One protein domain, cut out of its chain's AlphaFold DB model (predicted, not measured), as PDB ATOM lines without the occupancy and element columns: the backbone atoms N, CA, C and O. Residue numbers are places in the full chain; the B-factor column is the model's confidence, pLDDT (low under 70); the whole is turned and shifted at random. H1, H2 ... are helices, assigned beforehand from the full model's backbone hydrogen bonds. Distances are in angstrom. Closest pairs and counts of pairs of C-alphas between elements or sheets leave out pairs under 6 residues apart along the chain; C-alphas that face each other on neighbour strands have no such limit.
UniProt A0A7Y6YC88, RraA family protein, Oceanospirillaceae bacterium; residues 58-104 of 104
ATOM      1  N   ASP A  58      70.865 -30.998  91.568       97.44
ATOM      2  CA  ASP A  58      71.097 -29.837  90.704       97.44
ATOM      3  C   ASP A  58      69.820 -29.042  90.393       97.44
ATOM      4  O   ASP A  58      69.889 -27.827  90.201       97.44
ATOM      5  N   GLU A  59      68.654 -29.689  90.424       97.75
ATOM      6  CA  GLU A  59      67.343 -29.055  90.233       97.75
ATOM      7  C   GLU A  59      66.645 -28.676  91.555       97.75
ATOM      8  O   GLU A  59      65.608 -28.006  91.549       97.75
ATOM      9  N   ALA A  60      67.205 -29.067  92.704       97.62
ATOM     10  CA  ALA A  60      66.538 -28.986  94.005       97.62
ATOM     11  C   ALA A  60      66.016 -27.581  94.359       97.62
ATOM     12  O   ALA A  60      64.904 -27.451  94.875       97.62
ATOM     13  N   GLN A  61      66.783 -26.526  94.063       98.25
ATOM     14  CA  GLN A  61      66.368 -25.150  94.359       98.25
ATOM     15  C   GLN A  61      65.180 -24.707  93.493       98.25
ATOM     16  O   GLN A  61      64.230 -24.124  94.012       98.25
ATOM     17  N   GLU A  62      65.196 -25.014  92.193       98.44
ATOM     18  CA  GLU A  62      64.084 -24.675  91.297       98.44
ATOM     19  C   GLU A  62      62.807 -25.416  91.714       98.44
ATOM     20  O   GLU A  62      61.719 -24.836  91.777       98.44
ATOM     21  N   ILE A  63      62.940 -26.704  92.034       98.12
ATOM     22  CA  ILE A  63      61.823 -27.542  92.474       98.12
ATOM     23  C   ILE A  63      61.232 -27.009  93.782       98.12
ATOM     24  O   ILE A  63      60.006 -26.940  93.906       98.12
ATOM     25  N   LEU A  64      62.070 -26.579  94.730       98.00
ATOM     26  CA  LEU A  64      61.617 -25.964  95.977       98.00
ATOM     27  C   LEU A  64      60.794 -24.699  95.712       98.00
ATOM     28  O   LEU A  64      59.666 -24.596  96.197       98.00
ATOM     29  N   ASP A  65      61.311 -23.774  94.903       98.56
ATOM     30  CA  ASP A  65      60.633 -22.508  94.602       98.56
ATOM     31  C   ASP A  65      59.264 -22.747  93.941       98.56
ATOM     32  O   ASP A  65      58.249 -22.148  94.316       98.56
ATOM     33  N   ARG A  66      59.201 -23.691  92.993       98.44
ATOM     34  CA  ARG A  66      57.951 -24.090  92.325       98.44
ATOM     35  C   ARG A  66      56.965 -24.751  93.286       98.44
ATOM     36  O   ARG A  66      55.760 -24.511  93.182       98.44
ATOM     37  N   THR A  67      57.461 -25.561  94.217       97.88
ATOM     38  CA  THR A  67      56.635 -26.250  95.218       97.88
ATOM     39  C   THR A  67      56.040 -25.262  96.219       97.88
ATOM     40  O   THR A  67      54.846 -25.340  96.501       97.88
ATOM     41  N   LEU A  68      56.815 -24.276  96.680       98.38
ATOM     42  CA  LEU A  68      56.318 -23.204  97.550       98.38
ATOM     43  C   LEU A  68      55.222 -22.384  96.858       98.38
ATOM     44  O   LEU A  68      54.137 -22.196  97.409       98.38
ATOM     45  N   ALA A  69      55.445 -21.981  95.604       98.38
ATOM     46  CA  ALA A  69      54.433 -21.263  94.832       98.38
ATOM     47  C   ALA A  69      53.139 -22.085  94.656       98.38
ATOM     48  O   ALA A  69      52.031 -21.543  94.723       98.38
ATOM     49  N   LYS A  70      53.261 -23.403  94.453       98.19
ATOM     50  CA  LYS A  70      52.121 -24.323  94.359       98.19
ATOM     51  C   LYS A  70      51.376 -24.443  95.691       98.19
ATOM     52  O   LYS A  70      50.150 -24.322  95.696       98.19
ATOM     53  N   GLN A  71      52.097 -24.598  96.800       98.12
ATOM     54  CA  GLN A  71      51.532 -24.664  98.148       98.12
ATOM     55  C   GLN A  71      50.735 -23.396  98.492       98.12
ATOM     56  O   GLN A  71      49.639 -23.483  99.051       98.12
ATOM     57  N   ASP A  72      51.224 -22.217  98.102       98.19
ATOM     58  CA  ASP A  72      50.520 -20.946  98.306       98.19
ATOM     59  C   ASP A  72      49.210 -20.858  97.511       98.19
ATOM     60  O   ASP A  72      48.215 -20.281  97.967       98.19
ATOM     61  N   VAL A  73      49.189 -21.394  96.286       97.12
ATOM     62  CA  VAL A  73      47.964 -21.482  95.476       97.12
ATOM     63  C   VAL A  73      46.963 -22.429  96.135       97.12
ATOM     64  O   VAL A  73      45.797 -22.066  96.290       97.12
ATOM     65  N   GLU A  74      47.408 -23.606  96.571       97.31
ATOM     66  CA  GLU A  74      46.549 -24.607  97.210       97.31
ATOM     67  C   GLU A  74      46.002 -24.128  98.552       97.31
ATOM     68  O   GLU A  74      44.817 -24.292  98.826       97.31
ATOM     69  N   THR A  75      46.814 -23.441  99.351       97.88
ATOM     70  CA  THR A  75      46.384 -22.860 100.629       97.88
ATOM     71  C   THR A  75      45.266 -21.836 100.427       97.88
ATOM     72  O   THR A  75      44.242 -21.873 101.117       97.88
ATOM     73  N   ARG A  76      45.406 -20.944  99.435       96.62
ATOM     74  CA  ARG A  76      44.351 -19.983  99.070       96.62
ATOM     75  C   ARG A  76      43.099 -20.679  98.549       96.62
ATOM     76  O   ARG A  76      41.993 -20.283  98.912       96.62
ATOM     77  N   GLN A  77      43.267 -21.719  97.737       96.56
ATOM     78  CA  GLN A  77      42.155 -22.506  97.216       96.56
ATOM     79  C   GLN A  77      41.387 -23.214  98.339       96.56
ATOM     80  O   GLN A  77      40.163 -23.133  98.378       96.56
ATOM     81  N   MET A  78      42.082 -23.857  99.281       97.50
ATOM     82  CA  MET A  78      41.465 -24.504 100.442       97.50
ATOM     83  C   MET A  78      40.664 -23.508 101.282       97.50
ATOM     84  O   MET A  78      39.534 -23.803 101.669       97.50
ATOM     85  N   LYS A  79      41.204 -22.302 101.500       97.56
ATOM     86  CA  LYS A  79      40.481 -21.221 102.180       97.56
ATOM     87  C   LYS A  79      39.207 -20.827 101.426       97.56
ATOM     88  O   LYS A  79      38.137 -20.789 102.024       97.56
ATOM     89  N   ALA A  80      39.301 -20.598 100.118       97.06
ATOM     90  CA  ALA A  80      38.143 -20.241  99.301       97.06
ATOM     91  C   ALA A  80      37.079 -21.354  99.272       97.06
ATOM     92  O   ALA A  80      35.885 -21.070  99.248       97.06
ATOM     93  N   ILE A  81      37.484 -22.629  99.304       97.06
ATOM     94  CA  ILE A  81      36.554 -23.762  99.422       97.06
ATOM     95  C   ILE A  81      35.820 -23.702 100.764       97.06
ATOM     96  O   ILE A  81      34.596 -23.807 100.781       97.06
ATOM     97  N   ALA A  82      36.545 -23.499 101.866       97.12
ATOM     98  CA  ALA A  82      35.952 -23.393 103.199       97.12
ATOM     99  C   ALA A  82      34.981 -22.203 103.320       97.12
ATOM    100  O   ALA A  82      33.977 -22.293 104.022       97.12
ATOM    101  N   GLU A  83      35.254 -21.109 102.607       97.50
ATOM    102  CA  GLU A  83      34.415 -19.905 102.557       97.50
ATOM    103  C   GLU A  83      33.292 -19.979 101.501       97.50
ATOM    104  O   GLU A  83      32.457 -19.079 101.430       97.50
ATOM    105  N   GLY A  84      33.251 -21.027 100.670       96.44
ATOM    106  CA  GLY A  84      32.282 -21.164  99.577       96.44
ATOM    107  C   GLY A  84      32.506 -20.211  98.395       96.44
ATOM    108  O   GLY A  84      31.610 -20.029  97.575       96.44
ATOM    109  N   THR A  85      33.688 -19.601  98.287       96.38
ATOM    110  CA  THR A  85      34.051 -18.588  97.277       96.38
ATOM    111  C   THR A  85      34.957 -19.125  96.164       96.38
ATOM    112  O   THR A  85      35.365 -18.378  95.276       96.38
ATOM    113  N   ASN A  86      35.288 -20.418  96.186       95.19
ATOM    114  CA  ASN A  86      36.140 -21.043  95.177       95.19
ATOM    115  C   ASN A  86      35.426 -21.162  93.817       95.19
ATOM    116  O   ASN A  86      34.584 -22.043  93.627       95.19
ATOM    117  N   ASP A  87      35.801 -20.309  92.861       93.00
ATOM    118  CA  ASP A  87      35.275 -20.328  91.495       93.00
ATOM    119  C   ASP A  87      35.745 -21.574  90.721       93.00
ATOM    120  O   ASP A  87      36.938 -21.811  90.512       93.00
ATOM    121  N   ARG A  88      34.778 -22.387  90.282       93.31
ATOM    122  CA  ARG A  88      34.993 -23.596  89.474       93.31
ATOM    123  C   ARG A  88      34.270 -23.552  88.128       93.31
ATOM    124  O   ARG A  88      34.143 -24.591  87.488       93.31
ATOM    125  N   THR A  89      33.834 -22.380  87.668       93.69
ATOM    126  CA  THR A  89      33.112 -22.216  86.388       93.69
ATOM    127  C   THR A  89      33.890 -22.754  85.181       93.69
ATOM    128  O   THR A  89      33.299 -23.259  84.224       93.69
ATOM    129  N   TRP A  90      35.226 -22.738  85.248       93.88
ATOM    130  CA  TRP A  90      36.095 -23.324  84.226       93.88
ATOM    131  C   TRP A  90      35.875 -24.833  84.037       93.88
ATOM    132  O   TRP A  90      36.082 -25.335  82.934       93.88
ATOM    133  N   VAL A  91      35.449 -25.557  85.080       94.62
ATOM    134  CA  VAL A  91      35.212 -27.006  85.020       94.62
ATOM    135  C   VAL A  91      34.064 -27.296  84.061       94.62
ATOM    136  O   VAL A  91      34.227 -28.097  83.143       94.62
ATOM    137  N   ASP A  92      32.942 -26.589  84.202       93.75
ATOM    138  CA  ASP A  92      31.785 -26.755  83.319       93.75
ATOM    139  C   ASP A  92      32.115 -26.356  81.881       93.75
ATOM    140  O   ASP A  92      31.722 -27.044  80.936       93.75
ATOM    141  N   ALA A  93      32.875 -25.272  81.698       94.75
ATOM    142  CA  ALA A  93      33.348 -24.860  80.381       94.75
ATOM    143  C   ALA A  93      34.235 -25.941  79.732       94.75
ATOM    144  O   ALA A  93      34.035 -26.285  78.566       94.75
ATOM    145  N   ALA A  94      35.165 -26.529  80.493       96.56
ATOM    146  CA  ALA A  94      36.053 -27.588  80.020       96.56
ATOM    147  C   ALA A  94      35.298 -28.888  79.698       96.56
ATOM    148  O   ALA A  94      35.574 -29.527  78.682       96.56
ATOM    149  N   LEU A  95      34.327 -29.273  80.530       95.88
ATOM    150  CA  LEU A  95      33.482 -30.444  80.303       95.88
ATOM    151  C   LEU A  95      32.629 -30.283  79.039       95.88
ATOM    152  O   LEU A  95      32.600 -31.190  78.204       95.88
ATOM    153  N   LYS A  96      32.006 -29.112  78.845       95.06
ATOM    154  CA  LYS A  96      31.251 -28.788  77.623       95.06
ATOM    155  C   LYS A  96      32.141 -28.819  76.384       95.06
ATOM    156  O   LYS A  96      31.767 -29.429  75.387       95.06
ATOM    157  N   ALA A  97      33.338 -28.232  76.454       96.38
ATOM    158  CA  ALA A  97      34.294 -28.239  75.346       96.38
ATOM    159  C   ALA A  97      34.738 -29.660  74.951       96.38
ATOM    160  O   ALA A  97      34.976 -29.925  73.776       96.38
ATOM    161  N   LYS A  98      34.800 -30.592  75.912       96.88
ATOM    162  CA  LYS A  98      35.090 -32.016  75.671       96.88
ATOM    163  C   LYS A  98      33.860 -32.848  75.275       96.88
ATOM    164  O   LYS A  98      33.969 -34.065  75.158       96.88
ATOM    165  N   GLY A  99      32.700 -32.221  75.067       95.06
ATOM    166  CA  GLY A  99      31.471 -32.900  74.647       95.06
ATOM    167  C   GLY A  99      30.800 -33.734  75.743       95.06
ATOM    168  O   GLY A  99      30.035 -34.647  75.433       95.06
ATOM    169  N   CYS A 100      31.080 -33.451  77.020       95.44
ATOM    170  CA  CYS A 100      30.420 -34.121  78.136       95.44
ATOM    171  C   CYS A 100      28.920 -33.778  78.150       95.44
ATOM    172  O   CYS A 100      28.545 -32.603  78.114       95.44
ATOM    173  N   LYS A 101      28.062 -34.804  78.198       92.12
ATOM    174  CA  LYS A 101      26.611 -34.640  78.352       92.12
ATOM    175  C   LYS A 101      26.279 -34.548  79.837       92.12
ATOM    176  O   LYS A 101      26.658 -35.436  80.596       92.12
ATOM    177  N   PHE A 102      25.567 -33.500  80.225       87.19
ATOM    178  CA  PHE A 102      25.071 -33.340  81.588       87.19
ATOM    179  C   PHE A 102      23.709 -34.037  81.704       87.19
ATOM    180  O   PHE A 102      22.939 -33.969  80.743       87.19
ATOM    181  N   PRO A 103      23.426 -34.739  82.815       84.38
ATOM    182  CA  PRO A 103      22.072 -35.186  83.111       84.38
ATOM    183  C   PRO A 103      21.141 -33.974  83.207       84.38
ATOM    184  O   PRO A 103      21.590 -32.904  83.631       84.38
ATOM    185  N   ASP A 104      19.883 -34.161  82.813       74.12
ATOM    186  CA  ASP A 104      18.816 -33.183  83.056       74.12
ATOM    187  C   ASP A 104      18.539 -33.011  84.561       74.12
ATOM    188  O   ASP A 104      18.627 -34.022  85.304       74.12
TER     189      ASP A 104
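Overview. This is residues 58 to 104 of the 104 residues of the protein "RraA family protein" of Oceanospirillaceae bacterium (UniProt A0A7Y6YC88). The printed part is an open V: the long helix H1 makes one arm, the link of residues 83 to 88 with the short helix H2 makes the other, and a tail, residues 98 to 104, runs on from H2. The two helices do not meet. The printed part has 47 residues, with two named helices, H1 then H2, and no named strand; its class is all helix. It is extended, with a radius of gyration of the C-alphas of 16.2 A, and flat, spanning 51 by 28 by 11 A.

Along the chain. H1, residues 60 to 82, begins at C-alpha 60 (66.538, -28.986, 94.005) and is 32.4 A long from first to last C-alpha. H2, residues 89 to 97, is 12.6 A long and ends at C-alpha 97 (34.294, -28.239, 75.346).

Arrangement. H1 and H2 are apart, with no C-alpha of the one within 8 A of the other. A short link of 6 residues joins them. In H1 and H2 every O i to N i+4 pair is within hydrogen-bond range.

Size, cuts and confidence. The C-alphas farthest apart, those of Asp 58 and Asp 104, are 52.9 A apart. The printed part has no cut, and no printed residue is under 70 in pLDDT.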